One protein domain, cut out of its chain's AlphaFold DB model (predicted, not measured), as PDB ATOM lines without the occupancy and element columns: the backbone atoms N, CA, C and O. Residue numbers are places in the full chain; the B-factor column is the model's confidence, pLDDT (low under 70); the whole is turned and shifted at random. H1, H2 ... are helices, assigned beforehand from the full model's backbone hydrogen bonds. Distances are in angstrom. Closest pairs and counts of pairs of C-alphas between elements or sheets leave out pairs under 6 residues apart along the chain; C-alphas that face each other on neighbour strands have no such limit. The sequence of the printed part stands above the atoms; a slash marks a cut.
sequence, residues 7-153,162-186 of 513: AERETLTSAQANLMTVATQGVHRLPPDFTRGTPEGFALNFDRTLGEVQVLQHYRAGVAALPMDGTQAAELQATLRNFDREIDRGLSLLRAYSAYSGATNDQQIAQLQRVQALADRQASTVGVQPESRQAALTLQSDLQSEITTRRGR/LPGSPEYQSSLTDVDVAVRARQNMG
ATOM      1  N   ALA A   7     148.039 136.348 163.270       87.81
ATOM      2  CA  ALA A   7     147.680 135.832 164.593       87.81
ATOM      3  C   ALA A   7     146.768 134.592 164.515       87.81
ATOM      4  O   ALA A   7     146.934 133.632 165.267       87.81
ATOM      5  N   GLU A   8     145.831 134.566 163.566       89.56
ATOM      6  CA  GLU A   8     144.958 133.407 163.341       89.56
ATOM      7  C   GLU A   8     145.734 132.208 162.785       89.56
ATOM      8  O   GLU A   8     145.519 131.074 163.214       89.56
ATOM      9  N   ARG A   9     146.696 132.447 161.881       89.88
ATOM     10  CA  ARG A   9     147.614 131.393 161.418       89.88
ATOM     11  C   ARG A   9     148.474 130.843 162.550       89.88
ATOM     12  O   ARG A   9     148.681 129.634 162.607       89.88
ATOM     13  N   GLU A  10     148.966 131.698 163.440       89.88
ATOM     14  CA  GLU A  10     149.734 131.277 164.616       89.88
ATOM     15  C   GLU A  10     148.878 130.447 165.583       89.88
ATOM     16  O   GLU A  10     149.321 129.398 166.053       89.88
ATOM     17  N   THR A  11     147.624 130.856 165.801       87.56
ATOM     18  CA  THR A  11     146.635 130.105 166.589       87.56
ATOM     19  C   THR A  11     146.405 128.716 165.997       87.56
ATOM     20  O   THR A  11     146.528 127.716 166.707       87.56
ATOM     21  N   LEU A  12     146.139 128.630 164.688       88.62
ATOM     22  CA  LEU A  12     145.926 127.356 164.000       88.62
ATOM     23  C   LEU A  12     147.173 126.464 164.043       88.62
ATOM     24  O   LEU A  12     147.064 125.279 164.343       88.62
ATOM     25  N   THR A  13     148.353 127.033 163.796       89.38
ATOM     26  CA  THR A  13     149.629 126.301 163.819       89.38
ATOM     27  C   THR A  13     149.906 125.739 165.212       89.38
ATOM     28  O   THR A  13     150.244 124.565 165.354       89.38
ATOM     29  N   SER A  14     149.700 126.548 166.254       86.31
ATOM     30  CA  SER A  14     149.865 126.133 167.651       86.31
ATOM     31  C   SER A  14     148.875 125.033 168.028       86.31
ATOM     32  O   SER A  14     149.251 124.051 168.670       86.31
ATOM     33  N   ALA A  15     147.622 125.158 167.592       87.94
ATOM     34  CA  ALA A  15     146.599 124.149 167.820       87.94
ATOM     35  C   ALA A  15     146.945 122.826 167.118       87.94
ATOM     36  O   ALA A  15     146.931 121.773 167.754       87.94
ATOM     37  N   GLN A  16     147.326 122.865 165.839       89.12
ATOM     38  CA  GLN A  16     147.736 121.683 165.079       89.12
ATOM     39  C   GLN A  16     148.983 121.018 165.681       89.12
ATOM     40  O   GLN A  16     149.028 119.794 165.783       89.12
ATOM     41  N   ALA A  17     149.965 121.797 166.146       86.06
ATOM     42  CA  ALA A  17     151.156 121.270 166.809       86.06
ATOM     43  C   ALA A  17     150.821 120.546 168.123       86.06
ATOM     44  O   ALA A  17     151.317 119.445 168.362       86.06
ATOM     45  N   ASN A  18     149.942 121.117 168.953       85.81
ATOM     46  CA  ASN A  18     149.507 120.484 170.201       85.81
ATOM     47  C   ASN A  18     148.665 119.232 169.944       85.81
ATOM     48  O   ASN A  18     148.900 118.196 170.564       85.81
ATOM     49  N   LEU A  19     147.746 119.290 168.979       86.19
ATOM     50  CA  LEU A  19     146.965 118.136 168.549       86.19
ATOM     51  C   LEU A  19     147.872 116.993 168.072       86.19
ATOM     52  O   LEU A  19     147.706 115.852 168.496       86.19
ATOM     53  N   MET A  20     148.871 117.301 167.239       85.50
ATOM     54  CA  MET A  20     149.858 116.322 166.782       85.50
ATOM     55  C   MET A  20     150.706 115.785 167.932       85.50
ATOM     56  O   MET A  20     150.969 114.585 167.977       85.50
ATOM     57  N   THR A  21     151.109 116.636 168.875       83.00
ATOM     58  CA  THR A  21     151.884 116.224 170.055       83.00
ATOM     59  C   THR A  21     151.098 115.213 170.883       83.00
ATOM     60  O   THR A  21     151.612 114.134 171.160       83.00
ATOM     61  N   VAL A  22     149.827 115.482 171.191       80.00
ATOM     62  CA  VAL A  22     148.987 114.532 171.937       80.00
ATOM     63  C   VAL A  22     148.724 113.259 171.122       80.00
ATOM     64  O   VAL A  22     148.893 112.156 171.638       80.00
ATOM     65  N   ALA A  23     148.419 113.370 169.827       75.62
ATOM     66  CA  ALA A  23     148.142 112.208 168.977       75.62
ATOM     67  C   ALA A  23     149.367 111.291 168.757       75.62
ATOM     68  O   ALA A  23     149.219 110.081 168.550       75.62
ATOM     69  N   THR A  24     150.585 111.847 168.774       71.12
ATOM     70  CA  THR A  24     151.829 111.103 168.492       71.12
ATOM     71  C   THR A  24     152.616 110.715 169.743       71.12
ATOM     72  O   THR A  24     153.235 109.650 169.738       71.12
ATOM     73  N   GLN A  25     152.581 111.533 170.799       65.88
ATOM     74  CA  GLN A  25     153.373 111.386 172.031       65.88
ATOM     75  C   GLN A  25     152.521 111.252 173.304       65.88
ATOM     76  O   GLN A  25     153.070 111.079 174.397       65.88
ATOM     77  N   GLY A  26     151.193 111.345 173.190       60.38
ATOM     78  CA  GLY A  26     150.272 111.139 174.302       60.38
ATOM     79  C   GLY A  26     150.321 109.714 174.854       60.38
ATOM     80  O   GLY A  26     150.923 108.802 174.273       60.38
ATOM     81  N   VAL A  27     149.646 109.513 175.987       54.62
ATOM     82  CA  VAL A  27     149.687 108.269 176.787       54.62
ATOM     83  C   VAL A  27     149.336 107.009 175.969       54.62
ATOM     84  O   VAL A  27     149.785 105.907 176.271       54.62
ATOM     85  N   HIS A  28     148.618 107.166 174.857       52.56
ATOM     86  CA  HIS A  28     148.204 106.094 173.951       52.56
ATOM     87  C   HIS A  28     149.316 105.392 173.150       52.56
ATOM     88  O   HIS A  28     149.035 104.359 172.539       52.56
ATOM     89  N   ARG A  29     150.531 105.951 173.072       50.16
ATOM     90  CA  ARG A  29     151.649 105.392 172.279       50.16
ATOM     91  C   ARG A  29     152.928 105.135 173.082       50.16
ATOM     92  O   ARG A  29     153.948 104.788 172.487       50.16
ATOM     93  N   LEU A  30     152.899 105.299 174.405       42.59
ATOM     94  CA  LEU A  30     154.086 105.070 175.228       42.59
ATOM     95  C   LEU A  30     154.517 103.587 175.182       42.59
ATOM     96  O   LEU A  30     153.652 102.707 175.139       42.59
ATOM     97  N   PRO A  31     155.834 103.293 175.163       38.91
ATOM     98  CA  PRO A  31     156.341 101.926 175.107       38.91
ATOM     99  C   PRO A  31     155.825 101.080 176.283       38.91
ATOM    100  O   PRO A  31     155.653 101.616 177.380       38.91
ATOM    101  N   PRO A  32     155.658  99.758 176.101       41.19
ATOM    102  CA  PRO A  32     155.086  98.833 177.092       41.19
ATOM    103  C   PRO A  32     155.866  98.690 178.419       41.19
ATOM    104  O   PRO A  32     155.463  97.894 179.273       41.19
ATOM    105  N   ASP A  33     156.945  99.455 178.599       42.34
ATOM    106  CA  ASP A  33     157.895  99.343 179.706       42.34
ATOM    107  C   ASP A  33     157.796 100.484 180.736       42.34
ATOM    108  O   ASP A  33     158.424 100.401 181.790       42.34
ATOM    109  N   PHE A  34     156.960 101.508 180.520       44.91
ATOM    110  CA  PHE A  34     156.658 102.498 181.565       44.91
ATOM    111  C   PHE A  34     155.360 102.134 182.303       44.91
ATOM    112  O   PHE A  34     154.248 102.412 181.862       44.91
ATOM    113  N   THR A  35     155.543 101.473 183.453       47.31
ATOM    114  CA  THR A  35     154.537 101.145 184.482       47.31
ATOM    115  C   THR A  35     153.323 100.349 183.992       47.31
ATOM    116  O   THR A  35     152.193 100.834 183.963       47.31
ATOM    117  N   ARG A  36     153.538  99.063 183.681       47.12
ATOM    118  CA  ARG A  36     152.451  98.077 183.598       47.12
ATOM    119  C   ARG A  36     151.687  98.027 184.920       47.12
ATOM    120  O   ARG A  36     152.271  97.677 185.936       47.12
ATOM    121  N   GLY A  37     150.387  98.304 184.891       58.06
ATOM    122  CA  GLY A  37     149.432  97.760 185.864       58.06
ATOM    123  C   GLY A  37     149.574  98.205 187.326       58.06
ATOM    124  O   GLY A  37     148.886  97.641 188.173       58.06
ATOM    125  N   THR A  38     150.444  99.170 187.634       69.31
ATOM    126  CA  THR A  38     150.633  99.678 189.005       69.31
ATOM    127  C   THR A  38     149.750 100.905 189.257       69.31
ATOM    128  O   THR A  38     149.598 101.726 188.348       69.31
ATOM    129  N   PRO A  39     149.194 101.071 190.467       75.19
ATOM    130  CA  PRO A  39     148.436 102.240 190.903       75.19
ATOM    131  C   PRO A  39     149.099 103.549 190.604       75.19
ATOM    132  O   PRO A  39     148.471 104.446 190.060       75.19
ATOM    133  N   GLU A  40     150.381 103.645 190.939       76.00
ATOM    134  CA  GLU A  40     151.147 104.868 190.815       76.00
ATOM    135  C   GLU A  40     151.254 105.251 189.339       76.00
ATOM    136  O   GLU A  40     151.055 106.411 188.981       76.00
ATOM    137  N   GLY A  41     151.459 104.263 188.459       77.06
ATOM    138  CA  GLY A  41     151.412 104.459 187.013       77.06
ATOM    139  C   GLY A  41     150.038 104.922 186.524       77.06
ATOM    140  O   GLY A  41     149.944 105.857 185.729       77.06
ATOM    141  N   PHE A  42     148.954 104.317 187.011       79.38
ATOM    142  CA  PHE A  42     147.591 104.719 186.656       79.38
ATOM    143  C   PHE A  42     147.220 106.115 187.175       79.38
ATOM    144  O   PHE A  42     146.591 106.875 186.445       79.38
ATOM    145  N   ALA A  43     147.652 106.493 188.379       80.00
ATOM    146  CA  ALA A  43     147.459 107.828 188.939       80.00
ATOM    147  C   ALA A  43     148.223 108.898 188.140       80.00
ATOM    148  O   ALA A  43     147.648 109.919 187.769       80.00
ATOM    149  N   LEU A  44     149.488 108.635 187.794       81.88
ATOM    150  CA  LEU A  44     150.287 109.531 186.949       81.88
ATOM    151  C   LEU A  44     149.673 109.699 185.556       81.88
ATOM    152  O   LEU A  44     149.590 110.813 185.036       81.88
ATOM    153  N   ASN A  45     149.213 108.598 184.957       82.38
ATOM    154  CA  ASN A  45     148.529 108.632 183.670       82.38
ATOM    155  C   ASN A  45     147.193 109.379 183.758       82.38
ATOM    156  O   ASN A  45     146.866 110.122 182.836       82.38
ATOM    157  N   PHE A  46     146.453 109.253 184.866       88.31
ATOM    158  CA  PHE A  46     145.245 110.037 185.105       88.31
ATOM    159  C   PHE A  46     145.544 111.538 185.072       88.31
ATOM    160  O   PHE A  46     144.960 112.254 184.262       88.31
ATOM    161  N   ASP A  47     146.475 112.016 185.902       85.94
ATOM    162  CA  ASP A  47     146.779 113.450 186.000       85.94
ATOM    163  C   ASP A  47     147.333 114.011 184.683       85.94
ATOM    164  O   ASP A  47     146.949 115.103 184.251       85.94
ATOM    165  N   ARG A  48     148.180 113.239 183.991       85.31
ATOM    166  CA  ARG A  48     148.705 113.621 182.677       85.31
ATOM    167  C   ARG A  48     147.602 113.720 181.629       85.31
ATOM    168  O   ARG A  48     147.490 114.751 180.969       85.31
ATOM    169  N   THR A  49     146.779 112.682 181.476       87.00
ATOM    170  CA  THR A  49     145.675 112.691 180.505       87.00
ATOM    171  C   THR A  49     144.654 113.778 180.840       87.00
ATOM    172  O   THR A  49     144.089 114.385 179.935       87.00
ATOM    173  N   LEU A  50     144.456 114.096 182.124       90.00
ATOM    174  CA  LEU A  50     143.564 115.170 182.557       90.00
ATOM    175  C   LEU A  50     144.053 116.517 182.011       90.00
ATOM    176  O   LEU A  50     143.263 117.276 181.447       90.00
ATOM    177  N   GLY A  51     145.357 116.782 182.134       86.81
ATOM    178  CA  GLY A  51     145.998 117.962 181.559       86.81
ATOM    179  C   GLY A  51     145.943 117.978 180.029       86.81
ATOM    180  O   GLY A  51     145.581 118.996 179.444       86.81
ATOM    181  N   GLU A  52     146.225 116.849 179.372       89.19
ATOM    182  CA  GLU A  52     146.159 116.727 177.907       89.19
ATOM    183  C   GLU A  52     144.751 117.062 177.379       89.19
ATOM    184  O   GLU A  52     144.618 117.870 176.460       89.19
ATOM    185  N   VAL A  53     143.687 116.535 177.998       92.75
ATOM    186  CA  VAL A  53     142.299 116.843 177.605       92.75
ATOM    187  C   VAL A  53     141.974 118.326 177.797       92.75
ATOM    188  O   VAL A  53     141.352 118.933 176.926       92.75
ATOM    189  N   GLN A  54     142.409 118.942 178.900       92.50
ATOM    190  CA  GLN A  54     142.206 120.378 179.139       92.50
ATOM    191  C   GLN A  54     142.898 121.239 178.075       92.50
ATOM    192  O   GLN A  54     142.302 122.184 177.555       92.50
ATOM    193  N   VAL A  55     144.137 120.887 177.723       91.06
ATOM    194  CA  VAL A  55     144.910 121.554 176.671       91.06
ATOM    195  C   VAL A  55     144.215 121.409 175.316       91.06
ATOM    196  O   VAL A  55     144.052 122.398 174.600       91.06
ATOM    197  N   LEU A  56     143.739 120.208 174.975       93.44
ATOM    198  CA  LEU A  56     142.992 119.979 173.739       93.44
ATOM    199  C   LEU A  56     141.695 120.797 173.693       93.44
ATOM    200  O   LEU A  56     141.429 121.429 172.673       93.44
ATOM    201  N   GLN A  57     140.917 120.844 174.781       93.69
ATOM    202  CA  GLN A  57     139.700 121.668 174.864       93.69
ATOM    203  C   GLN A  57     140.005 123.155 174.643       93.69
ATOM    204  O   GLN A  57     139.277 123.835 173.915       93.69
ATOM    205  N   HIS A  58     141.100 123.652 175.223       92.69
ATOM    206  CA  HIS A  58     141.544 125.033 175.047       92.69
ATOM    207  C   HIS A  58     141.895 125.348 173.585       92.69
ATOM    208  O   HIS A  58     141.336 126.277 173.000       92.69
ATOM    209  N   TYR A  59     142.771 124.556 172.958       93.31
ATOM    210  CA  TYR A  59     143.184 124.804 171.572       93.31
ATOM    211  C   TYR A  59     142.061 124.573 170.564       93.31
ATOM    212  O   TYR A  59     141.944 125.322 169.593       93.31
ATOM    213  N   ARG A  60     141.186 123.596 170.815       94.62
ATOM    214  CA  ARG A  60     139.969 123.395 170.030       94.62
ATOM    215  C   ARG A  60     139.096 124.650 170.031       94.62
ATOM    216  O   ARG A  60     138.626 125.050 168.970       94.62
ATOM    217  N   ALA A  61     138.884 125.267 171.196       91.56
ATOM    218  CA  ALA A  61     138.117 126.508 171.300       91.56
ATOM    219  C   ALA A  61     138.773 127.646 170.498       91.56
ATOM    220  O   ALA A  61     138.072 128.383 169.809       91.56
ATOM    221  N   GLY A  62     140.109 127.729 170.513       91.19
ATOM    222  CA  GLY A  62     140.868 128.662 169.677       91.19
ATOM    223  C   GLY A  62     140.629 128.459 168.178       91.19
ATOM    224  O   GLY A  62     140.356 129.422 167.470       91.19
ATOM    225  N   VAL A  63     140.651 127.211 167.691       92.62
ATOM    226  CA  VAL A  63     140.346 126.893 166.279       92.62
ATOM    227  C   VAL A  63     138.884 127.183 165.940       92.62
ATOM    228  O   VAL A  63     138.596 127.678 164.856       92.62
ATOM    229  N   ALA A  64     137.954 126.902 166.855       91.56
ATOM    230  CA  ALA A  64     136.527 127.143 166.650       91.56
ATOM    231  C   ALA A  64     136.173 128.638 166.550       91.56
ATOM    232  O   ALA A  64     135.146 128.973 165.967       91.56
ATOM    233  N   ALA A  65     137.014 129.516 167.106       91.00
ATOM    234  CA  ALA A  65     136.858 130.966 167.027       91.00
ATOM    235  C   ALA A  65     137.385 131.574 165.713       91.00
ATOM    236  O   ALA A  65     137.177 132.763 165.476       91.00
ATOM    237  N   LEU A  66     138.067 130.789 164.869       90.50
ATOM    238  CA  LEU A  66     138.574 131.257 163.578       90.50
ATOM    239  C   LEU A  66     137.437 131.423 162.551       90.50
ATOM    240  O   LEU A  66     136.426 130.719 162.644       90.50
ATOM    241  N   PRO A  67     137.600 132.296 161.538       89.06
ATOM    242  CA  PRO A  67     136.638 132.441 160.446       89.06
ATOM    243  C   PRO A  67     136.413 131.109 159.711       89.06
ATOM    244  O   PRO A  67     137.339 130.530 159.140       89.06
ATOM    245  N   MET A  68     135.176 130.601 159.762       84.25
ATOM    246  CA  MET A  68     134.771 129.296 159.205       84.25
ATOM    247  C   MET A  68     134.247 129.378 157.764       84.25
ATOM    248  O   MET A  68     133.616 128.442 157.270       84.25
ATOM    249  N   ASP A  69     134.477 130.498 157.093       81.44
ATOM    250  CA  ASP A  69     134.125 130.765 155.707       81.44
ATOM    251  C   ASP A  69     135.335 130.606 154.769       81.44
ATOM    252  O   ASP A  69     136.469 130.364 155.188       81.44
ATOM    253  N   GLY A  70     135.069 130.662 153.463       81.31
ATOM    254  CA  GLY A  70     136.112 130.655 152.440       81.31
ATOM    255  C   GLY A  70     136.809 129.310 152.218       81.31
ATOM    256  O   GLY A  70     136.275 128.231 152.489       81.31
ATOM    257  N   THR A  71     138.012 129.369 151.646       82.94
ATOM    258  CA  THR A  71     138.723 128.179 151.134       82.94
ATOM    259  C   THR A  71     139.308 127.276 152.231       82.94
ATOM    260  O   THR A  71     139.545 126.092 151.996       82.94
ATOM    261  N   GLN A  72     139.492 127.802 153.446       82.38
ATOM    262  CA  GLN A  72     140.029 127.105 154.624       82.38
ATOM    263  C   GLN A  72     139.001 126.315 155.443       82.38
ATOM    264  O   GLN A  72     139.393 125.490 156.275       82.38
ATOM    265  N   ALA A  73     137.702 126.544 155.235       87.12
ATOM    266  CA  ALA A  73     136.639 126.014 156.092       87.12
ATOM    267  C   ALA A  73     136.716 124.486 156.275       87.12
ATOM    268  O   ALA A  73     136.580 123.970 157.387       87.12
ATOM    269  N   ALA A  74     137.006 123.750 155.198       88.12
ATOM    270  CA  ALA A  74     137.120 122.293 155.237       88.12
ATOM    271  C   ALA A  74     138.289 121.804 156.114       88.12
ATOM    272  O   ALA A  74     138.157 120.801 156.822       88.12
ATOM    273  N   GLU A  75     139.420 122.513 156.095       88.44
ATOM    274  CA  GLU A  75     140.613 122.181 156.882       88.44
ATOM    275  C   GLU A  75     140.412 122.497 158.371       88.44
ATOM    276  O   GLU A  75     140.758 121.685 159.234       88.44
ATOM    277  N   LEU A  76     139.778 123.632 158.685       91.38
ATOM    278  CA  LEU A  76     139.419 124.000 160.058       91.38
ATOM    279  C   LEU A  76     138.433 122.994 160.661       91.38
ATOM    280  O   LEU A  76     138.648 122.496 161.766       91.38
ATOM    281  N   GLN A  77     137.406 122.599 159.905       92.06
ATOM    282  CA  GLN A  77     136.470 121.559 160.333       92.06
ATOM    283  C   GLN A  77     137.153 120.199 160.523       92.06
ATOM    284  O   GLN A  77     136.848 119.486 161.479       92.06
ATOM    285  N   ALA A  78     138.084 119.820 159.641       91.94
ATOM    286  CA  ALA A  78     138.862 118.594 159.809       91.94
ATOM    287  C   ALA A  78     139.726 118.635 161.078       91.94
ATOM    288  O   ALA A  78     139.793 117.648 161.811       91.94
ATOM    289  N   THR A  79     140.324 119.789 161.369       92.94
ATOM    290  CA  THR A  79     141.106 120.018 162.587       92.94
ATOM    291  C   THR A  79     140.227 119.885 163.833       92.94
ATOM    292  O   THR A  79     140.577 119.135 164.742       92.94
ATOM    293  N   LEU A  80     139.044 120.513 163.851       94.38
ATOM    294  CA  LEU A  80     138.075 120.382 164.947       94.38
ATOM    295  C   LEU A  80     137.617 118.935 165.168       94.38
ATOM    296  O   LEU A  80     137.576 118.485 166.309       94.38
ATOM    297  N   ARG A  81     137.344 118.178 164.095       94.00
ATOM    298  CA  ARG A  81     137.000 116.745 164.197       94.00
ATOM    299  C   ARG A  81     138.116 115.917 164.829       94.00
ATOM    300  O   ARG A  81     137.842 114.984 165.578       94.00
ATOM    301  N   ASN A  82     139.372 116.229 164.521       93.88
ATOM    302  CA  ASN A  82     140.502 115.533 165.126       93.88
ATOM    303  C   ASN A  82     140.656 115.891 166.613       93.88
ATOM    304  O   ASN A  82     140.920 114.997 167.409       93.88
ATOM    305  N   PHE A  83     140.430 117.153 166.997       95.19
ATOM    306  CA  PHE A  83     140.368 117.543 168.411       95.19
ATOM    307  C   PHE A  83     139.274 116.791 169.164       95.19
ATOM    308  O   PHE A  83     139.552 116.221 170.212       95.19
ATOM    309  N   ASP A  84     138.058 116.761 168.615       94.19
ATOM    310  CA  ASP A  84     136.927 116.049 169.211       94.19
ATOM    311  C   ASP A  84     137.257 114.570 169.441       94.19
ATOM    312  O   ASP A  84     137.094 114.061 170.547       94.19
ATOM    313  N   ARG A  85     137.856 113.914 168.440       92.12
ATOM    314  CA  ARG A  85     138.294 112.517 168.549       92.12
ATOM    315  C   ARG A  85     139.307 112.293 169.674       92.12
ATOM    316  O   ARG A  85     139.167 111.331 170.426       92.12
ATOM    317  N   GLU A  86     140.340 113.127 169.779       91.25
ATOM    318  CA  GLU A  86     141.374 112.952 170.810       91.25
ATOM    319  C   GLU A  86     140.855 113.313 172.213       91.25
ATOM    320  O   GLU A  86     141.222 112.655 173.187       91.25
ATOM    321  N   ILE A  87     139.942 114.285 172.328       93.31
ATOM    322  CA  ILE A  87     139.256 114.601 173.590       93.31
ATOM    323  C   ILE A  87     138.409 113.412 174.049       93.31
ATOM    324  O   ILE A  87     138.561 112.969 175.188       93.31
ATOM    325  N   ASP A  88     137.569 112.854 173.175       88.06
ATOM    326  CA  ASP A  88     136.721 111.698 173.499       88.06
ATOM    327  C   ASP A  88     137.563 110.492 173.938       88.06
ATOM    328  O   ASP A  88     137.225 109.764 174.880       88.06
ATOM    329  N   ARG A  89     138.709 110.304 173.277       86.81
ATOM    330  CA  ARG A  89     139.666 109.251 173.604       86.81
ATOM    331  C   ARG A  89     140.297 109.455 174.983       86.81
ATOM    332  O   ARG A  89     140.369 108.500 175.759       86.81
ATOM    333  N   GLY A  90     140.720 110.678 175.305       87.75
ATOM    334  CA  GLY A  90     141.270 111.023 176.616       87.75
ATOM    335  C   GLY A  90     140.237 110.881 177.738       87.75
ATOM    336  O   GLY A  90     140.521 110.268 178.766       87.75
ATOM    337  N   LEU A  91     139.008 111.349 177.513       89.19
ATOM    338  CA  LEU A  91     137.883 111.186 178.439       89.19
ATOM    339  C   LEU A  91     137.598 109.708 178.753       89.19
ATOM    340  O   LEU A  91     137.427 109.342 179.917       89.19
ATOM    341  N   SER A  92     137.621 108.850 177.730       81.56
ATOM    342  CA  SER A  92     137.420 107.405 177.886       81.56
ATOM    343  C   SER A  92     138.520 106.745 178.730       81.56
ATOM    344  O   SER A  92     138.240 105.842 179.520       81.56
ATOM    345  N   LEU A  93     139.770 107.205 178.605       83.62
ATOM    346  CA  LEU A  93     140.884 106.698 179.410       83.62
ATOM    347  C   LEU A  93     140.837 107.144 180.866       83.62
ATOM    348  O   LEU A  93     141.171 106.355 181.746       83.62
ATOM    349  N   LEU A  94     140.453 108.392 181.132       88.12
ATOM    350  CA  LEU A  94     140.478 108.953 182.484       88.12
ATOM    351  C   LEU A  94     139.637 108.137 183.464       88.12
ATOM    352  O   LEU A  94     140.056 107.900 184.598       88.12
ATOM    353  N   ARG A  95     138.478 107.649 183.016       82.44
ATOM    354  CA  ARG A  95     137.649 106.749 183.820       82.44
ATOM    355  C   ARG A  95     138.380 105.441 184.137       82.44
ATOM    356  O   ARG A  95     138.403 105.027 185.293       82.44
ATOM    357  N   ALA A  96     139.018 104.827 183.139       77.56
ATOM    358  CA  ALA A  96     139.792 103.604 183.334       77.56
ATOM    359  C   ALA A  96     140.965 103.833 184.301       77.56
ATOM    360  O   ALA A  96     141.153 103.062 185.234       77.56
ATOM    361  N   TYR A  97     141.721 104.920 184.143       83.00
ATOM    362  CA  TYR A  97     142.844 105.236 185.025       83.00
ATOM    363  C   TYR A  97     142.415 105.491 186.469       83.00
ATOM    364  O   TYR A  97     143.073 104.993 187.378       83.00
ATOM    365  N   SER A  98     141.284 106.167 186.691       85.31
ATOM    366  CA  SER A  98     140.706 106.331 188.032       85.31
ATOM    367  C   SER A  98     140.433 104.980 188.711       85.31
ATOM    368  O   SER A  98     140.804 104.775 189.867       85.31
ATOM    369  N   ALA A  99     139.871 104.014 187.976       77.44
ATOM    370  CA  ALA A  99     139.547 102.691 188.512       77.44
ATOM    371  C   ALA A  99     140.782 101.882 188.949       77.44
ATOM    372  O   ALA A  99     140.691 101.076 189.874       77.44
ATOM    373  N   TYR A 100     141.938 102.104 188.318       76.94
ATOM    374  CA  TYR A 100     143.165 101.352 188.600       76.94
ATOM    375  C   TYR A 100     144.248 102.152 189.339       76.94
ATOM    376  O   TYR A 100     145.301 101.596 189.633       76.94
ATOM    377  N   SER A 101     144.002 103.420 189.686       77.06
ATOM    378  CA  SER A 101     144.970 104.329 190.329       77.06
ATOM    379  C   SER A 101     145.375 103.946 191.756       77.06
ATOM    380  O   SER A 101     146.196 104.638 192.351       77.06
ATOM    381  N   GLY A 102     144.774 102.891 192.330       74.31
ATOM    382  CA  GLY A 102     144.903 102.497 193.742       74.31
ATOM    383  C   GLY A 102     144.548 103.606 194.735       74.31
ATOM    384  O   GLY A 102     144.866 103.500 195.919       74.31
ATOM    385  N   ALA A 103     143.900 104.670 194.261       79.19
ATOM    386  CA  ALA A 103     143.423 105.756 195.087       79.19
ATOM    387  C   ALA A 103     142.310 105.263 196.024       79.19
ATOM    388  O   ALA A 103     141.552 104.345 195.703       79.19
ATOM    389  N   THR A 104     142.196 105.898 197.190       81.81
ATOM    390  CA  THR A 104     141.072 105.656 198.106       81.81
ATOM    391  C   THR A 104     139.742 105.970 197.420       81.81
ATOM    392  O   THR A 104     139.694 106.746 196.465       81.81
ATOM    393  N   ASN A 105     138.640 105.415 197.921       76.56
ATOM    394  CA  ASN A 105     137.324 105.622 197.317       76.56
ATOM    395  C   ASN A 105     136.948 107.116 197.204       76.56
ATOM    396  O   ASN A 105     136.449 107.543 196.165       76.56
ATOM    397  N   ASP A 106     137.276 107.935 198.210       77.81
ATOM    398  CA  ASP A 106     137.054 109.389 198.174       77.81
ATOM    399  C   ASP A 106     137.908 110.087 197.112       77.81
ATOM    400  O   ASP A 106     137.433 110.966 196.389       77.81
ATOM    401  N   GLN A 107     139.168 109.668 196.967       84.56
ATOM    402  CA  GLN A 107     140.046 110.173 195.915       84.56
ATOM    403  C   GLN A 107     139.558 109.745 194.525       84.56
ATOM    404  O   GLN A 107     139.590 110.562 193.607       84.56
ATOM    405  N   GLN A 108     139.048 108.519 194.363       87.00
ATOM    406  CA  GLN A 108     138.441 108.054 193.112       87.00
ATOM    407  C   GLN A 108     137.164 108.837 192.792       87.00
ATOM    408  O   GLN A 108     136.984 109.266 191.657       87.00
ATOM    409  N   ILE A 109     136.308 109.117 193.780       83.00
ATOM    410  CA  ILE A 109     135.145 109.999 193.604       83.00
ATOM    411  C   ILE A 109     135.600 111.387 193.133       83.00
ATOM    412  O   ILE A 109     135.062 111.901 192.151       83.00
ATOM    413  N   ALA A 110     136.618 111.970 193.770       88.31
ATOM    414  CA  ALA A 110     137.160 113.267 193.372       88.31
ATOM    415  C   ALA A 110     137.760 113.243 191.953       88.31
ATOM    416  O   ALA A 110     137.574 114.190 191.188       88.31
ATOM    417  N   GLN A 111     138.445 112.160 191.571       91.69
ATOM    418  CA  GLN A 111     138.942 111.942 190.210       91.69
ATOM    419  C   GLN A 111     137.779 111.891 189.210       91.69
ATOM    420  O   GLN A 111     137.768 112.670 188.258       91.69
ATOM    421  N   LEU A 112     136.760 111.061 189.452       91.69
ATOM    422  CA  LEU A 112     135.586 110.926 188.579       91.69
ATOM    423  C   LEU A 112     134.812 112.247 188.433       91.69
ATOM    424  O   LEU A 112     134.378 112.572 187.332       91.69
ATOM    425  N   GLN A 113     134.709 113.060 189.489       90.38
ATOM    426  CA  GLN A 113     134.112 114.402 189.418       90.38
ATOM    427  C   GLN A 113     134.898 115.364 188.512       90.38
ATOM    428  O   GLN A 113     134.304 116.198 187.828       90.38
ATOM    429  N   ARG A 114     136.233 115.251 188.457       94.62
ATOM    430  CA  ARG A 114     137.048 116.031 187.509       94.62
ATOM    431  C   ARG A 114     136.820 115.576 186.068       94.62
ATOM    432  O   ARG A 114     136.755 116.425 185.182       94.62
ATOM    433  N   VAL A 115     136.666 114.267 185.838       94.50
ATOM    434  CA  VAL A 115     136.307 113.727 184.512       94.50
ATOM    435  C   VAL A 115     134.921 114.217 184.097       94.50
ATOM    436  O   VAL A 115     134.754 114.679 182.972       94.50
ATOM    437  N   GLN A 116     133.962 114.206 185.027       88.25
ATOM    438  CA  GLN A 116     132.606 114.704 184.812       88.25
ATOM    439  C   GLN A 116     132.621 116.156 184.322       88.25
ATOM    440  O   GLN A 116     132.055 116.458 183.278       88.25
ATOM    441  N   ALA A 117     133.369 117.032 184.996       90.69
ATOM    442  CA  ALA A 117     133.479 118.435 184.602       90.69
ATOM    443  C   ALA A 117     134.094 118.638 183.200       90.69
ATOM    444  O   ALA A 117     133.772 119.612 182.519       90.69
ATOM    445  N   LEU A 118     134.994 117.750 182.756       93.56
ATOM    446  CA  LEU A 118     135.535 117.786 181.393       93.56
ATOM    447  C   LEU A 118     134.509 117.313 180.360       93.56
ATOM    448  O   LEU A 118     134.399 117.934 179.301       93.56
ATOM    449  N   ALA A 119     133.763 116.249 180.669       90.31
ATOM    450  CA  ALA A 119     132.693 115.732 179.822       90.31
ATOM    451  C   ALA A 119     131.559 116.759 179.665       90.31
ATOM    452  O   ALA A 119     131.117 117.003 178.544       90.31
ATOM    453  N   ASP A 120     131.170 117.440 180.747       85.06
ATOM    454  CA  ASP A 120     130.158 118.504 180.731       85.06
ATOM    455  C   ASP A 120     130.569 119.635 179.781       85.06
ATOM    456  O   ASP A 120     129.798 120.029 178.905       85.06
ATOM    457  N   ARG A 121     131.825 120.097 179.891       90.50
ATOM    458  CA  ARG A 121     132.383 121.101 178.973       90.50
ATOM    459  C   ARG A 121     132.360 120.629 177.523       90.50
ATOM    460  O   ARG A 121     132.013 121.414 176.642       90.50
ATOM    461  N   GLN A 122     132.724 119.375 177.260       91.50
ATOM    462  CA  GLN A 122     132.733 118.823 175.903       91.50
ATOM    463  C   GLN A 122     131.314 118.758 175.320       91.50
ATOM    464  O   GLN A 122     131.090 119.200 174.194       91.50
ATOM    465  N   ALA A 123     130.333 118.292 176.097       82.12
ATOM    466  CA  ALA A 123     128.940 118.202 175.667       82.12
ATOM    467  C   ALA A 123     128.330 119.581 175.350       82.12
ATOM    468  O   ALA A 123     127.612 119.728 174.352       82.12
ATOM    469  N   SER A 124     128.653 120.599 176.158       83.25
ATOM    470  CA  SER A 124     128.178 121.977 175.982       83.25
ATOM    471  C   SER A 124     128.974 122.790 174.955       83.25
ATOM    472  O   SER A 124     128.634 123.943 174.693       83.25
ATOM    473  N   THR A 125     130.047 122.238 174.386       87.88
ATOM    474  CA  THR A 125     130.912 122.971 173.457       87.88
ATOM    475  C   THR A 125     130.175 123.291 172.152       87.88
ATOM    476  O   THR A 125     129.537 122.439 171.525       87.88
ATOM    477  N   VAL A 126     130.267 124.549 171.715       82.69
ATOM    478  CA  VAL A 126     129.683 125.006 170.448       82.69
ATOM    479  C   VAL A 126     130.434 124.364 169.276       82.69
ATOM    480  O   VAL A 126     131.665 124.318 169.248       82.69
ATOM    481  N   GLY A 127     129.684 123.832 168.307       82.00
ATOM    482  CA  GLY A 127     130.257 123.188 167.120       82.00
ATOM    483  C   GLY A 127     131.001 121.873 167.394       82.00
ATOM    484  O   GLY A 127     131.833 121.473 166.581       82.00
ATOM    485  N   VAL A 128     130.765 121.216 168.537       89.06
ATOM    486  CA  VAL A 128     131.188 119.822 168.781       89.06
ATOM    487  C   VAL A 128     130.470 118.860 167.840       89.06
ATOM    488  O   VAL A 128     129.293 119.068 167.527       89.06
ATOM    489  N   GLN A 129     131.170 117.820 167.377       85.12
ATOM    490  CA  GLN A 129     130.532 116.786 166.562       85.12
ATOM    491  C   GLN A 129     129.378 116.118 167.330       85.12
ATOM    492  O   GLN A 129     129.507 115.875 168.536       85.12
ATOM    493  N   PRO A 130     128.255 115.792 166.661       82.38
ATOM    494  CA  PRO A 130     127.135 115.108 167.301       82.38
ATOM    495  C   PRO A 130     127.539 113.798 167.986       82.38
ATOM    496  O   PRO A 130     127.103 113.560 169.112       82.38
ATOM    497  N   GLU A 131     128.402 112.984 167.360       81.06
ATOM    498  CA  GLU A 131     128.911 111.756 167.984       81.06
ATOM    499  C   GLU A 131     129.677 112.024 169.288       81.06
ATOM    500  O   GLU A 131     129.441 111.343 170.284       81.06
ATOM    501  N   SER A 132     130.525 113.050 169.315       83.50
ATOM    502  CA  SER A 132     131.343 113.419 170.474       83.50
ATOM    503  C   SER A 132     130.504 114.005 171.601       83.50
ATOM    504  O   SER A 132     130.695 113.671 172.769       83.50
ATOM    505  N   ARG A 133     129.491 114.815 171.267       80.81
ATOM    506  CA  ARG A 133     128.492 115.257 172.249       80.81
ATOM    507  C   ARG A 133     127.779 114.062 172.871       80.81
ATOM    508  O   ARG A 133     127.647 114.000 174.090       80.81
ATOM    509  N   GLN A 134     127.332 113.115 172.048       75.38
ATOM    510  CA  GLN A 134     126.637 111.926 172.533       75.38
ATOM    511  C   GLN A 134     127.549 111.042 173.392       75.38
ATOM    512  O   GLN A 134     127.104 110.520 174.416       75.38
ATOM    513  N   ALA A 135     128.823 110.898 173.020       76.19
ATOM    514  CA  ALA A 135     129.815 110.175 173.805       76.19
ATOM    515  C   ALA A 135     130.034 110.835 175.176       76.19
ATOM    516  O   ALA A 135     129.997 110.146 176.195       76.19
ATOM    517  N   ALA A 136     130.168 112.164 175.224       77.94
ATOM    518  CA  ALA A 136     130.330 112.914 176.469       77.94
ATOM    519  C   ALA A 136     129.111 112.787 177.403       77.94
ATOM    520  O   ALA A 136     129.276 112.554 178.599       77.94
ATOM    521  N   LEU A 137     127.890 112.862 176.862       74.00
ATOM    522  CA  LEU A 137     126.651 112.646 177.625       74.00
ATOM    523  C   LEU A 137     126.523 111.202 178.136       74.00
ATOM    524  O   LEU A 137     126.081 110.968 179.259       74.00
ATOM    525  N   THR A 138     126.944 110.225 177.330       75.81
ATOM    526  CA  THR A 138     126.970 108.813 177.746       75.81
ATOM    527  C   THR A 138     127.948 108.615 178.904       75.81
ATOM    528  O   THR A 138     127.602 108.001 179.911       75.81
ATOM    529  N   LEU A 139     129.143 109.202 178.802       80.44
ATOM    530  CA  LEU A 139     130.142 109.170 179.865       80.44
ATOM    531  C   LEU A 139     129.645 109.860 181.143       80.44
ATOM    532  O   LEU A 139     129.890 109.349 182.231       80.44
ATOM    533  N   GLN A 140     128.926 110.980 181.036       76.38
ATOM    534  CA  GLN A 140     128.304 111.646 182.186       76.38
ATOM    535  C   GLN A 140     127.370 110.698 182.955       76.38
ATOM    536  O   GLN A 140     127.493 110.562 184.172       76.38
ATOM    537  N   SER A 141     126.473 110.005 182.248       64.81
ATOM    538  CA  SER A 141     125.557 109.038 182.868       64.81
ATOM    539  C   SER A 141     126.309 107.907 183.586       64.81
ATOM    540  O   SER A 141     126.001 107.552 184.732       64.81
ATOM    541  N   ASP A 142     127.364 107.393 182.948       74.31
ATOM    542  CA  ASP A 142     128.234 106.362 183.514       74.31
ATOM    543  C   ASP A 142     128.943 106.833 184.794       74.31
ATOM    544  O   ASP A 142     128.941 106.132 185.810       74.31
ATOM    545  N   LEU A 143     129.534 108.029 184.766       80.56
ATOM    546  CA  LEU A 143     130.259 108.607 185.898       80.56
ATOM    547  C   LEU A 143     129.325 108.897 187.075       80.56
ATOM    548  O   LEU A 143     129.670 108.593 188.216       80.56
ATOM    549  N   GLN A 144     128.129 109.430 186.819       70.19
ATOM    550  CA  GLN A 144     127.136 109.686 187.861       70.19
ATOM    551  C   GLN A 144     126.670 108.386 188.529       70.19
ATOM    552  O   GLN A 144     126.571 108.314 189.762       70.19
ATOM    553  N   SER A 145     126.449 107.337 187.734       63.06
ATOM    554  CA  SER A 145     126.107 106.002 188.231       63.06
ATOM    555  C   SER A 145     127.216 105.424 189.110       63.06
ATOM    556  O   SER A 145     126.941 104.900 190.197       63.06
ATOM    557  N   GLU A 146     128.471 105.557 188.681       79.31
ATOM    558  CA  GLU A 146     129.639 105.063 189.408       79.31
ATOM    559  C   GLU A 146     129.891 105.845 190.709       79.31
ATOM    560  O   GLU A 146     130.017 105.234 191.769       79.31
ATOM    561  N   ILE A 147     129.875 107.183 190.674       73.62
ATOM    562  CA  ILE A 147     130.037 108.042 191.862       73.62
ATOM    563  C   ILE A 147     128.966 107.724 192.907       73.62
ATOM    564  O   ILE A 147     129.269 107.571 194.091       73.62
ATOM    565  N   THR A 148     127.712 107.579 192.476       62.38
ATOM    566  CA  THR A 148     126.601 107.229 193.370       62.38
ATOM    567  C   THR A 148     126.809 105.849 193.995       62.38
ATOM    568  O   THR A 148     126.581 105.669 195.188       62.38
ATOM    569  N   THR A 149     127.274 104.873 193.208       62.81
ATOM    570  CA  THR A 149     127.589 103.520 193.703       62.81
ATOM    571  C   THR A 149     128.696 103.561 194.754       62.81
ATOM    572  O   THR A 149     128.577 102.933 195.804       62.81
ATOM    573  N   ARG A 150     129.753 104.334 194.495       73.38
ATOM    574  CA  ARG A 150     130.907 104.484 195.389       73.38
ATOM    575  C   ARG A 150     130.568 105.210 196.689       73.38
ATOM    576  O   ARG A 150     131.133 104.859 197.713       73.38
ATOM    577  N   ARG A 151     129.640 106.174 196.668       69.12
ATOM    578  CA  ARG A 151     129.136 106.865 197.874       69.12
ATOM    579  C   ARG A 151     128.188 106.011 198.717       69.12
ATOM    580  O   ARG A 151     128.109 106.210 199.919       69.12
ATOM    581  N   GLY A 152     127.422 105.126 198.076       52.09
ATOM    582  CA  GLY A 152     126.397 104.311 198.733       52.09
ATOM    583  C   GLY A 152     126.912 103.022 199.375       52.09
ATOM    584  O   GLY A 152     126.169 102.391 200.123       52.09
ATOM    585  N   ARG A 153     128.154 102.617 199.087       57.59
ATOM    586  CA  ARG A 153     128.839 101.567 199.843       57.59
ATOM    587  C   ARG A 153     129.634 102.214 200.970       57.59
ATOM    588  O   ARG A 153     130.430 103.108 200.697       57.59
ATOM    589  N   LEU A 162     145.897  95.610 197.709       41.66
ATOM    590  CA  LEU A 162     146.994  95.609 196.759       41.66
ATOM    591  C   LEU A 162     146.449  95.384 195.334       41.66
ATOM    592  O   LEU A 162     145.636  94.487 195.106       41.66
ATOM    593  N   PRO A 163     146.904  96.172 194.363       37.88
ATOM    594  CA  PRO A 163     146.522  96.046 192.961       37.88
ATOM    595  C   PRO A 163     146.909  94.666 192.457       37.88
ATOM    596  O   PRO A 163     148.063  94.253 192.565       37.88
ATOM    597  N   GLY A 164     145.929  93.945 191.920       43.31
ATOM    598  CA  GLY A 164     146.115  92.559 191.490       43.31
ATOM    599  C   GLY A 164     145.827  91.510 192.567       43.31
ATOM    600  O   GLY A 164     145.916  90.325 192.256       43.31
ATOM    601  N   SER A 165     145.428  91.897 193.786       46.41
ATOM    602  CA  SER A 165     144.858  90.936 194.737       46.41
ATOM    603  C   SER A 165     143.467  90.469 194.266       46.41
ATOM    604  O   SER A 165     142.728  91.259 193.655       46.41
ATOM    605  N   PRO A 166     143.075  89.211 194.537       51.16
ATOM    606  CA  PRO A 166     141.735  88.706 194.228       51.16
ATOM    607  C   PRO A 166     140.614  89.576 194.814       51.16
ATOM    608  O   PRO A 166     139.587  89.788 194.177       51.16
ATOM    609  N   GLU A 167     140.830  90.148 195.997       43.88
ATOM    610  CA  GLU A 167     139.871  90.993 196.711       43.88
ATOM    611  C   GLU A 167     139.744  92.388 196.078       43.88
ATOM    612  O   GLU A 167     138.648  92.954 196.067       43.88
ATOM    613  N   TYR A 168     140.832  92.939 195.521       47.09
ATOM    614  CA  TYR A 168     140.804  94.180 194.734       47.09
ATOM    615  C   TYR A 168     140.019  93.973 193.433       47.09
ATOM    616  O   TYR A 168     139.098  94.733 193.128       47.09
ATOM    617  N   GLN A 169     140.312  92.890 192.707       51.09
ATOM    618  CA  GLN A 169     139.609  92.535 191.470       51.09
ATOM    619  C   GLN A 169     138.131  92.207 191.712       51.09
ATOM    620  O   GLN A 169     137.285  92.619 190.920       51.09
ATOM    621  N   SER A 170     137.794  91.544 192.823       53.09
ATOM    622  CA  SER A 170     136.402  91.312 193.230       53.09
ATOM    623  C   SER A 170     135.677  92.629 193.485       53.09
ATOM    624  O   SER A 170     134.587  92.824 192.968       53.09
ATOM    625  N   SER A 171     136.299  93.579 194.195       56.16
ATOM    626  CA  SER A 171     135.672  94.879 194.466       56.16
ATOM    627  C   SER A 171     135.422  95.702 193.197       56.16
ATOM    628  O   SER A 171     134.357  96.306 193.061       56.16
ATOM    629  N   LEU A 172     136.357  95.675 192.237       54.03
ATOM    630  CA  LEU A 172     136.175  96.285 190.917       54.03
ATOM    631  C   LEU A 172     135.089  95.571 190.119       54.03
ATOM    632  O   LEU A 172     134.247  96.235 189.529       54.03
ATOM    633  N   THR A 173     135.065  94.237 190.152       58.88
ATOM    634  CA  THR A 173     134.031  93.427 189.498       58.88
ATOM    635  C   THR A 173     132.660  93.719 190.090       58.88
ATOM    636  O   THR A 173     131.711  93.864 189.337       58.88
ATOM    637  N   ASP A 174     132.540  93.906 191.404       59.72
ATOM    638  CA  ASP A 174     131.282  94.268 192.055       59.72
ATOM    639  C   ASP A 174     130.838  95.683 191.680       59.72
ATOM    640  O   ASP A 174     129.643  95.952 191.581       59.72
ATOM    641  N   VAL A 175     131.772  96.634 191.552       58.28
ATOM    642  CA  VAL A 175     131.458  97.997 191.083       58.28
ATOM    643  C   VAL A 175     131.027  97.945 189.624       58.28
ATOM    644  O   VAL A 175     129.974  98.481 189.307       58.28
ATOM    645  N   ASP A 176     131.753  97.232 188.770       58.16
ATOM    646  CA  ASP A 176     131.407  97.033 187.366       58.16
ATOM    647  C   ASP A 176     130.093  96.272 187.201       58.16
ATOM    648  O   ASP A 176     129.324  96.605 186.313       58.16
ATOM    649  N   VAL A 177     129.790  95.282 188.038       51.53
ATOM    650  CA  VAL A 177     128.523  94.540 188.024       51.53
ATOM    651  C   VAL A 177     127.388  95.424 188.518       51.53
ATOM    652  O   VAL A 177     126.341  95.424 187.889       51.53
ATOM    653  N   ALA A 178     127.576  96.227 189.568       50.06
ATOM    654  CA  ALA A 178     126.561  97.173 190.038       50.06
ATOM    655  C   ALA A 178     126.313  98.301 189.023       50.06
ATOM    656  O   ALA A 178     125.168  98.667 188.756       50.06
ATOM    657  N   VAL A 179     127.378  98.819 188.405       53.03
ATOM    658  CA  VAL A 179     127.299  99.791 187.311       53.03
ATOM    659  C   VAL A 179     126.635  99.147 186.102       53.03
ATOM    660  O   VAL A 179     125.702  99.726 185.568       53.03
ATOM    661  N   ARG A 180     127.019  97.929 185.707       50.69
ATOM    662  CA  ARG A 180     126.378  97.186 184.614       50.69
ATOM    663  C   ARG A 180     124.943  96.807 184.933       50.69
ATOM    664  O   ARG A 180     124.148  96.781 184.015       50.69
ATOM    665  N   ALA A 181     124.575  96.545 186.181       43.31
ATOM    666  CA  ALA A 181     123.195  96.308 186.590       43.31
ATOM    667  C   ALA A 181     122.370  97.593 186.438       43.31
ATOM    668  O   ALA A 181     121.306  97.559 185.824       43.31
ATOM    669  N   ARG A 182     122.916  98.744 186.857       48.62
ATOM    670  CA  ARG A 182     122.335 100.073 186.590       48.62
ATOM    671  C   ARG A 182     122.295 100.417 185.093       48.62
ATOM    672  O   ARG A 182     121.330 101.013 184.637       48.62
ATOM    673  N   GLN A 183     123.288  99.991 184.308       44.12
ATOM    674  CA  GLN A 183     123.327 100.155 182.847       44.12
ATOM    675  C   GLN A 183     122.412  99.169 182.112       44.12
ATOM    676  O   GLN A 183     121.880  99.504 181.061       44.12
ATOM    677  N   ASN A 184     122.210  97.958 182.628       38.12
ATOM    678  CA  ASN A 184     121.297  96.955 182.082       38.12
ATOM    679  C   ASN A 184     119.848  97.327 182.409       38.12
ATOM    680  O   ASN A 184     118.972  97.106 181.579       38.12
ATOM    681  N   MET A 185     119.614  98.012 183.535       36.91
ATOM    682  CA  MET A 185     118.416  98.832 183.749       36.91
ATOM    683  C   MET A 185     118.259  99.955 182.699       36.91
ATOM    684  O   MET A 185     117.149 100.449 182.525       36.91
ATOM    685  N   GLY A 186     119.331 100.339 181.992       35.91
ATOM    686  CA  GLY A 186     119.393 101.464 181.048       35.91
ATOM    687  C   GLY A 186     119.665 101.125 179.571       35.91
ATOM    688  O   GLY A 186     119.948 102.027 178.784       35.91
TER     689      GLY A 186
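What this domain is: This is residues 7 to 153 and 162 to 186 of the 513 residues of the protein "Fic family protein" of Roseimicrobium sp. ORNL1 (UniProt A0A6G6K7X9). Helices H1 to H5 make an up-and-down bundle, each running against the one before, with H3 in the middle and H6 crossing H5 near one end. The printed part has 172 residues with six named helices, H1 to H6 in order, class all helix. It is compact, radius of gyration of the C-alphas 17.8 A, spans 59 by 39 by 21 A.

Where its parts are: H1 is residues 7 to 25, from C-alpha 7 at (147.680, 135.832, 164.593). H2 is 39 to 64, 36.7 A; H3 is 70 to 100, 47.1 A; H4 is 105 to 123; H5 is 130 to 152, 33.2 A. H6 is 166 to 184, to C-alpha 184 at (121.297, 96.955, 182.082).

How they stand to each other: H3, the hub, touches H2, closest C-alphas Phe 42 and Tyr 97, 5.0 A, at a shallow 20 degrees, opposite ways. H5, with residues 142 to 150 alone, touches H6, closest C-alphas Glu 146 and Val 179, 6.1 A, at a steep 57 degrees. Every O i to N i+4 pair is within hydrogen-bond range except in H3, 23 of 27.

The domain as a whole: Residues 154 to 161 are cut out, C-alphas 19.4 A apart across the gap. The H1 to H2 link is long. Low pLDDT includes residues 25 to 38 and 162 to 186.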